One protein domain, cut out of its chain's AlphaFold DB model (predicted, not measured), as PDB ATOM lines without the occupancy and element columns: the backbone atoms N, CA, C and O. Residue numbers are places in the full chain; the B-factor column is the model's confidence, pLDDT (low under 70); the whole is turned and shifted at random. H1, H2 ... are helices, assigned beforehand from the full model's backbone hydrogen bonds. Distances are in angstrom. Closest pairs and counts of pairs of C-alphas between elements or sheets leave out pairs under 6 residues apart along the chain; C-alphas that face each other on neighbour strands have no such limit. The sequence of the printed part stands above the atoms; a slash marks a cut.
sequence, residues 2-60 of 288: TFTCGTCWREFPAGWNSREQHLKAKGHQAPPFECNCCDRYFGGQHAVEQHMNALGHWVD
ATOM      1  N   THR A   2       3.336 113.753 -49.305       69.25
ATOM      2  CA  THR A   2       4.335 114.809 -49.554       69.25
ATOM      3  C   THR A   2       4.853 114.671 -50.976       69.25
ATOM      4  O   THR A   2       5.314 113.600 -51.341       69.25
ATOM      5  N   PHE A   3       4.807 115.732 -51.779       73.00
ATOM      6  CA  PHE A   3       5.243 115.654 -53.178       73.00
ATOM      7  C   PHE A   3       6.730 115.982 -53.294       73.00
ATOM      8  O   PHE A   3       7.192 116.917 -52.646       73.00
ATOM      9  N   THR A   4       7.486 115.272 -54.132       75.00
ATOM     10  CA  THR A   4       8.939 115.487 -54.267       75.00
ATOM     11  C   THR A   4       9.334 115.934 -55.680       75.00
ATOM     12  O   THR A   4       8.671 115.627 -56.674       75.00
ATOM     13  N   CYS A   5      10.396 116.732 -55.803       78.56
ATOM     14  CA  CYS A   5      10.967 117.089 -57.105       78.56
ATOM     15  C   CYS A   5      12.009 116.048 -57.534       78.56
ATOM     16  O   CYS A   5      13.101 116.027 -56.977       78.56
ATOM     17  N   GLY A   6      11.738 115.263 -58.581       64.88
ATOM     18  CA  GLY A   6      12.673 114.237 -59.077       64.88
ATOM     19  C   GLY A   6      14.033 114.753 -59.583       64.88
ATOM     20  O   GLY A   6      14.950 113.961 -59.769       64.88
ATOM     21  N   THR A   7      14.201 116.066 -59.797       72.75
ATOM     22  CA  THR A   7      15.477 116.671 -60.239       72.75
ATOM     23  C   THR A   7      16.378 117.106 -59.078       72.75
ATOM     24  O   THR A   7      17.597 117.062 -59.205       72.75
ATOM     25  N   CYS A   8      15.805 117.552 -57.953       78.44
ATOM     26  CA  CYS A   8      16.573 118.094 -56.816       78.44
ATOM     27  C   CYS A   8      16.185 117.515 -55.447       78.44
ATOM     28  O   CYS A   8      16.663 117.997 -54.423       78.44
ATOM     29  N   TRP A   9      15.307 116.511 -55.434       76.81
ATOM     30  CA  TRP A   9      14.839 115.746 -54.271       76.81
ATOM     31  C   TRP A   9      14.209 116.580 -53.147       76.81
ATOM     32  O   TRP A   9      14.052 116.115 -52.024       76.81
ATOM     33  N   ARG A  10      13.806 117.821 -53.446       76.31
ATOM     34  CA  ARG A  10      13.123 118.690 -52.488       76.31
ATOM     35  C   ARG A  10      11.687 118.223 -52.262       76.31
ATOM     36  O   ARG A  10      10.957 117.992 -53.225       76.31
ATOM     37  N   GLU A  11      11.296 118.151 -50.996       80.00
ATOM     38  CA  GLU A  11       9.958 117.768 -50.547       80.00
ATOM     39  C   GLU A  11       9.031 118.988 -50.416       80.00
ATOM     40  O   GLU A  11       9.449 120.081 -50.020       80.00
ATOM     41  N   PHE A  12       7.750 118.785 -50.725       81.44
ATOM     42  CA  PHE A  12       6.689 119.788 -50.713       81.44
ATOM     43  C   PHE A  12       5.485 119.272 -49.906       81.44
ATOM     44  O   PHE A  12       4.557 118.682 -50.469       81.44
ATOM     45  N   PRO A  13       5.460 119.512 -48.578       76.69
ATOM     46  CA  PRO A  13       4.324 119.160 -47.720       76.69
ATOM     47  C   PRO A  13       3.055 119.967 -48.027       76.69
ATOM     48  O   PRO A  13       1.954 119.521 -47.732       76.69
ATOM     49  N   ALA A  14       3.202 121.136 -48.659       77.69
ATOM     50  CA  ALA A  14       2.103 122.014 -49.069       77.69
ATOM     51  C   ALA A  14       1.323 121.518 -50.311       77.69
ATOM     52  O   ALA A  14       0.485 122.246 -50.842       77.69
ATOM     53  N   GLY A  15       1.600 120.302 -50.793       78.44
ATOM     54  CA  GLY A  15       0.874 119.678 -51.896       78.44
ATOM     55  C   GLY A  15       1.444 119.955 -53.293       78.44
ATOM     56  O   GLY A  15       2.410 120.703 -53.479       78.44
ATOM     57  N   TRP A  16       0.795 119.340 -54.284       74.06
ATOM     58  CA  TRP A  16       1.157 119.349 -55.705       74.06
ATOM     59  C   TRP A  16       1.492 120.744 -56.257       74.06
ATOM     60  O   TRP A  16       2.541 120.945 -56.866       74.06
ATOM     61  N   ASN A  17       0.652 121.744 -55.971       79.81
ATOM     62  CA  ASN A  17       0.820 123.104 -56.496       79.81
ATOM     63  C   ASN A  17       2.160 123.746 -56.084       79.81
ATOM     64  O   ASN A  17       2.711 124.550 -56.835       79.81
ATOM     65  N   SER A  18       2.704 123.385 -54.916       82.69
ATOM     66  CA  SER A  18       3.988 123.904 -54.433       82.69
ATOM     67  C   SER A  18       5.178 123.266 -55.165       82.69
ATOM     68  O   SER A  18       6.116 123.974 -55.542       82.69
ATOM     69  N   ARG A  19       5.095 121.958 -55.463       82.69
ATOM     70  CA  ARG A  19       6.038 121.245 -56.346       82.69
ATOM     71  C   ARG A  19       6.046 121.880 -57.736       82.69
ATOM     72  O   ARG A  19       7.107 122.234 -58.236       82.69
ATOM     73  N   GLU A  20       4.873 122.089 -58.328       80.12
ATOM     74  CA  GLU A  20       4.726 122.596 -59.699       80.12
ATOM     75  C   GLU A  20       5.249 124.035 -59.866       80.12
ATOM     76  O   GLU A  20       5.954 124.350 -60.828       80.12
ATOM     77  N   GLN A  21       4.988 124.913 -58.888       82.75
ATOM     78  CA  GLN A  21       5.595 126.249 -58.849       82.75
ATOM     79  C   GLN A  21       7.123 126.180 -58.749       82.75
ATOM     80  O   GLN A  21       7.819 126.953 -59.409       82.75
ATOM     81  N   HIS A  22       7.663 125.246 -57.962       85.00
ATOM     82  CA  HIS A  22       9.102 125.027 -57.874       85.00
ATOM     83  C   HIS A  22       9.704 124.509 -59.191       85.00
ATOM     84  O   HIS A  22      10.756 125.012 -59.589       85.00
ATOM     85  N   LEU A  23       9.048 123.559 -59.873       83.69
ATOM     86  CA  LEU A  23       9.495 123.039 -61.170       83.69
ATOM     87  C   LEU A  23       9.620 124.183 -62.188       83.69
ATOM     88  O   LEU A  23      10.702 124.416 -62.732       83.69
ATOM     89  N   LYS A  24       8.559 124.989 -62.325       81.38
ATOM     90  CA  LYS A  24       8.528 126.190 -63.176       81.38
ATOM     91  C   LYS A  24       9.586 127.229 -62.793       81.38
ATOM     92  O   LYS A  24      10.278 127.740 -63.667       81.38
ATOM     93  N   ALA A  25       9.757 127.524 -61.503       84.31
ATOM     94  CA  ALA A  25      10.706 128.538 -61.030       84.31
ATOM     95  C   ALA A  25      12.185 128.114 -61.115       84.31
ATOM     96  O   ALA A  25      13.069 128.969 -61.054       84.31
ATOM     97  N   LYS A  26      12.477 126.809 -61.211       81.12
ATOM     98  CA  LYS A  26      13.844 126.273 -61.326       81.12
ATOM     99  C   LYS A  26      14.181 125.685 -62.697       81.12
ATOM    100  O   LYS A  26      15.330 125.313 -62.905       81.12
ATOM    101  N   GLY A  27      13.223 125.621 -63.623       79.31
ATOM    102  CA  GLY A  27      13.415 124.963 -64.918       79.31
ATOM    103  C   GLY A  27      13.615 123.448 -64.797       79.31
ATOM    104  O   GLY A  27      14.186 122.829 -65.690       79.31
ATOM    105  N   HIS A  28      13.178 122.848 -63.687       79.75
ATOM    106  CA  HIS A  28      13.197 121.401 -63.506       79.75
ATOM    107  C   HIS A  28      12.041 120.789 -64.302       79.75
ATOM    108  O   HIS A  28      10.911 121.273 -64.227       79.75
ATOM    109  N   GLN A  29      12.304 119.714 -65.041       61.91
ATOM    110  CA  GLN A  29      11.246 118.964 -65.714       61.91
ATOM    111  C   GLN A  29      10.612 117.974 -64.734       61.91
ATOM    112  O   GLN A  29      11.319 117.289 -63.991       61.91
ATOM    113  N   ALA A  30       9.280 117.883 -64.745       60.38
ATOM    114  CA  ALA A  30       8.592 116.747 -64.143       60.38
ATOM    115  C   ALA A  30       9.091 115.453 -64.822       60.38
ATOM    116  O   ALA A  30       9.267 115.454 -66.046       60.38
ATOM    117  N   PRO A  31       9.341 114.363 -64.074       63.56
ATOM    118  CA  PRO A  31       9.625 113.068 -64.679       63.56
ATOM    119  C   PRO A  31       8.483 112.688 -65.638       63.56
ATOM    120  O   PRO A  31       7.323 112.814 -65.254       63.56
ATOM    121  N   PRO A  32       8.772 112.252 -66.878       63.12
ATOM    122  CA  PRO A  32       7.748 112.148 -67.922       63.12
ATOM    123  C   PRO A  32       6.692 111.072 -67.647       63.12
ATOM    124  O   PRO A  32       5.610 111.131 -68.223       63.12
ATOM    125  N   PHE A  33       6.998 110.103 -66.781       68.12
ATOM    126  CA  PHE A  33       6.072 109.061 -66.358       68.12
ATOM    127  C   PHE A  33       6.260 108.800 -64.855       68.12
ATOM    128  O   PHE A  33       7.299 108.285 -64.426       68.12
ATOM    129  N   GLU A  34       5.272 109.195 -64.053       67.62
ATOM    130  CA  GLU A  34       5.259 109.048 -62.594       67.62
ATOM    131  C   GLU A  34       4.113 108.154 -62.118       67.62
ATOM    132  O   GLU A  34       3.098 108.025 -62.798       67.62
ATOM    133  N   CYS A  35       4.294 107.486 -60.977       68.19
ATOM    134  CA  CYS A  35       3.220 106.733 -60.339       68.19
ATOM    135  C   CYS A  35       2.413 107.643 -59.404       68.19
ATOM    136  O   CYS A  35       2.987 108.332 -58.565       68.19
ATOM    137  N   ASN A  36       1.083 107.590 -59.488       59.28
ATOM    138  CA  ASN A  36       0.213 108.375 -58.608       59.28
ATOM    139  C   ASN A  36       0.086 107.774 -57.190       59.28
ATOM    140  O   ASN A  36      -0.216 108.505 -56.250       59.28
ATOM    141  N   CYS A  37       0.374 106.476 -57.006       64.12
ATOM    142  CA  CYS A  37       0.351 105.807 -55.695       64.12
ATOM    143  C   CYS A  37       1.660 105.921 -54.895       64.12
ATOM    144  O   CYS A  37       1.655 105.676 -53.690       64.12
ATOM    145  N   CYS A  38       2.804 106.197 -55.534       66.75
ATOM    146  CA  CYS A  38       4.107 106.173 -54.858       66.75
ATOM    147  C   CYS A  38       5.158 107.046 -55.553       66.75
ATOM    148  O   CYS A  38       5.073 107.287 -56.752       66.75
ATOM    149  N   ASP A  39       6.213 107.435 -54.832       63.44
ATOM    150  CA  ASP A  39       7.293 108.319 -55.311       63.44
ATOM    151  C   ASP A  39       8.237 107.696 -56.373       63.44
ATOM    152  O   ASP A  39       9.426 108.022 -56.440       63.44
ATOM    153  N   ARG A  40       7.751 106.758 -57.199       57.88
ATOM    154  CA  ARG A  40       8.518 106.136 -58.287       57.88
ATOM    155  C   ARG A  40       8.272 106.806 -59.633       57.88
ATOM    156  O   ARG A  40       7.146 107.091 -60.036       57.88
ATOM    157  N   TYR A  41       9.376 106.958 -60.356       71.31
ATOM    158  CA  TYR A  41       9.472 107.586 -61.666       71.31
ATOM    159  C   TYR A  41      10.104 106.623 -62.665       71.31
ATOM    160  O   TYR A  41      11.004 105.858 -62.311       71.31
ATOM    161  N   PHE A  42       9.654 106.671 -63.917       75.62
ATOM    162  CA  PHE A  42      10.008 105.691 -64.939       75.62
ATOM    163  C   PHE A  42      10.421 106.370 -66.250       75.62
ATOM    164  O   PHE A  42       9.918 107.428 -66.621       75.62
ATOM    165  N   GLY A  43      11.349 105.741 -66.976       65.88
ATOM    166  CA  GLY A  43      11.904 106.282 -68.225       65.88
ATOM    167  C   GLY A  43      11.029 106.097 -69.471       65.88
ATOM    168  O   GLY A  43      11.457 106.463 -70.560       65.88
ATOM    169  N   GLY A  44       9.837 105.509 -69.345       73.44
ATOM    170  CA  GLY A  44       8.950 105.222 -70.473       73.44
ATOM    171  C   GLY A  44       7.577 104.723 -70.027       73.44
ATOM    172  O   GLY A  44       7.472 104.047 -69.004       73.44
ATOM    173  N   GLN A  45       6.545 105.007 -70.825       66.31
ATOM    174  CA  GLN A  45       5.148 104.649 -70.542       66.31
ATOM    175  C   GLN A  45       4.972 103.158 -70.209       66.31
ATOM    176  O   GLN A  45       4.400 102.818 -69.179       66.31
ATOM    177  N   HIS A  46       5.565 102.272 -71.014       75.50
ATOM    178  CA  HIS A  46       5.472 100.824 -70.806       75.50
ATOM    179  C   HIS A  46       6.058 100.354 -69.461       75.50
ATOM    180  O   HIS A  46       5.607  99.363 -68.894       75.50
ATOM    181  N   ALA A  47       7.048 101.072 -68.917       73.75
ATOM    182  CA  ALA A  47       7.610 100.761 -67.605       73.75
ATOM    183  C   ALA A  47       6.682 101.202 -66.455       73.75
ATOM    184  O   ALA A  47       6.668 100.541 -65.418       73.75
ATOM    185  N   VAL A  48       5.869 102.253 -66.648       72.00
ATOM    186  CA  VAL A  48       4.763 102.576 -65.727       72.00
ATOM    187  C   VAL A  48       3.657 101.542 -65.840       72.00
ATOM    188  O   VAL A  48       3.259 101.006 -64.821       72.00
ATOM    189  N   GLU A  49       3.208 101.188 -67.044       69.00
ATOM    190  CA  GLU A  49       2.161 100.173 -67.244       69.00
ATOM    191  C   GLU A  49       2.535  98.828 -66.597       69.00
ATOM    192  O   GLU A  49       1.711  98.204 -65.929       69.00
ATOM    193  N   GLN A  50       3.791  98.384 -66.731       73.12
ATOM    194  CA  GLN A  50       4.285  97.198 -66.023       73.12
ATOM    195  C   GLN A  50       4.308  97.387 -64.500       73.12
ATOM    196  O   GLN A  50       3.965  96.460 -63.774       73.12
ATOM    197  N   HIS A  51       4.681  98.568 -64.000       78.75
ATOM    198  CA  HIS A  51       4.665  98.878 -62.570       78.75
ATOM    199  C   HIS A  51       3.247  98.918 -61.980       78.75
ATOM    200  O   HIS A  51       3.032  98.324 -60.922       78.75
ATOM    201  N   MET A  52       2.291  99.553 -62.667       68.75
ATOM    202  CA  MET A  52       0.890  99.605 -62.244       68.75
ATOM    203  C   MET A  52       0.288  98.199 -62.208       68.75
ATOM    204  O   MET A  52      -0.288  97.814 -61.197       68.75
ATOM    205  N   ASN A  53       0.529  97.384 -63.243       68.81
ATOM    206  CA  ASN A  53       0.094  95.985 -63.271       68.81
ATOM    207  C   ASN A  53       0.769  95.109 -62.201       68.81
ATOM    208  O   ASN A  53       0.115  94.251 -61.619       68.81
ATOM    209  N   ALA A  54       2.066  95.294 -61.941       62.38
ATOM    210  CA  ALA A  54       2.810  94.446 -61.008       62.38
ATOM    211  C   ALA A  54       2.536  94.759 -59.528       62.38
ATOM    212  O   ALA A  54       2.710  93.873 -58.692       62.38
ATOM    213  N   LEU A  55       2.154  95.998 -59.193       64.38
ATOM    214  CA  LEU A  55       1.877  96.432 -57.814       64.38
ATOM    215  C   LEU A  55       0.414  96.830 -57.561       64.38
ATOM    216  O   LEU A  55       0.098  97.259 -56.456       64.38
ATOM    217  N   GLY A  56      -0.470  96.723 -58.556       63.50
ATOM    218  CA  GLY A  56      -1.864  97.168 -58.440       63.50
ATOM    219  C   GLY A  56      -2.016  98.685 -58.286       63.50
ATOM    220  O   GLY A  56      -2.994  99.145 -57.715       63.50
ATOM    221  N   HIS A  57      -1.057  99.482 -58.768       66.94
ATOM    222  CA  HIS A  57      -1.072 100.950 -58.653       66.94
ATOM    223  C   HIS A  57      -1.944 101.637 -59.728       66.94
ATOM    224  O   HIS A  57      -1.599 102.710 -60.229       66.94
ATOM    225  N   TRP A  58      -3.065 101.021 -60.101       59.78
ATOM    226  CA  TRP A  58      -4.069 101.646 -60.957       59.78
ATOM    227  C   TRP A  58      -4.946 102.563 -60.096       59.78
ATOM    228  O   TRP A  58      -5.815 102.102 -59.365       59.78
ATOM    229  N   VAL A  59      -4.664 103.868 -60.147       49.09
ATOM    230  CA  VAL A  59      -5.608 104.901 -59.702       49.09
ATOM    231  C   VAL A  59      -6.447 105.261 -60.917       49.09
ATOM    232  O   VAL A  59      -6.058 106.158 -61.667       49.09
ATOM    233  N   ASP A  60      -7.547 104.550 -61.146       50.47
ATOM    234  CA  ASP A  60      -8.513 105.001 -62.145       50.47
ATOM    235  C   ASP A  60      -9.459 106.022 -61.503       50.47
ATOM    236  O   ASP A  60     -10.012 105.801 -60.426       50.47
TER     237      ASP A  60
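What this domain is: This is residues 2 to 60 of the 288 residues of an uncharacterized protein of Stachybotrys chartarum IBT 40288 (UniProt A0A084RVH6). With little regular structure, the model shows two small lobes at opposite ends of an elongated whole, each a stretch folded back on itself followed by a helix: residues 2 to 15 with H1, and residues 33 to 44 with H2. The 59 printed residues have two named helices, H1 then H2, and no named strand; the class is all helix, with 22 residues in the helices. The whole is only just compact, close to loose, with a radius of gyration of the C-alphas of 12.2 A, and spans 34 by 21 by 18 A.

Where its parts are: H1, residues 16 to 26, begins at C-alpha 16 (1.157, 119.349, -55.705) and is 15.5 A long from first to last C-alpha. H2, residues 45 to 55, is also 15.5 A long and ends at C-alpha 55 (1.877, 96.432, -57.814).

How they stand to each other: H1 and H2 are apart, with no C-alpha of the one within 8 A of the other. In H1 and H2 every O i to N i+4 pair is within hydrogen-bond range. Residues 3 to 4 pair antiparallel with residues 11 to 12, and residues 33 to 34 with residues 41 to 42.

The domain as a whole: The C-alphas farthest apart, of Ala 25 and Ala 54, are 35.0 A apart. The printed part has no cut; the link from H1 to H2, 18 residues, is long. Mean pLDDT of the printed part is 71.7, and 26 residues are under 70, among them residues 29 to 40 and 52 to 60.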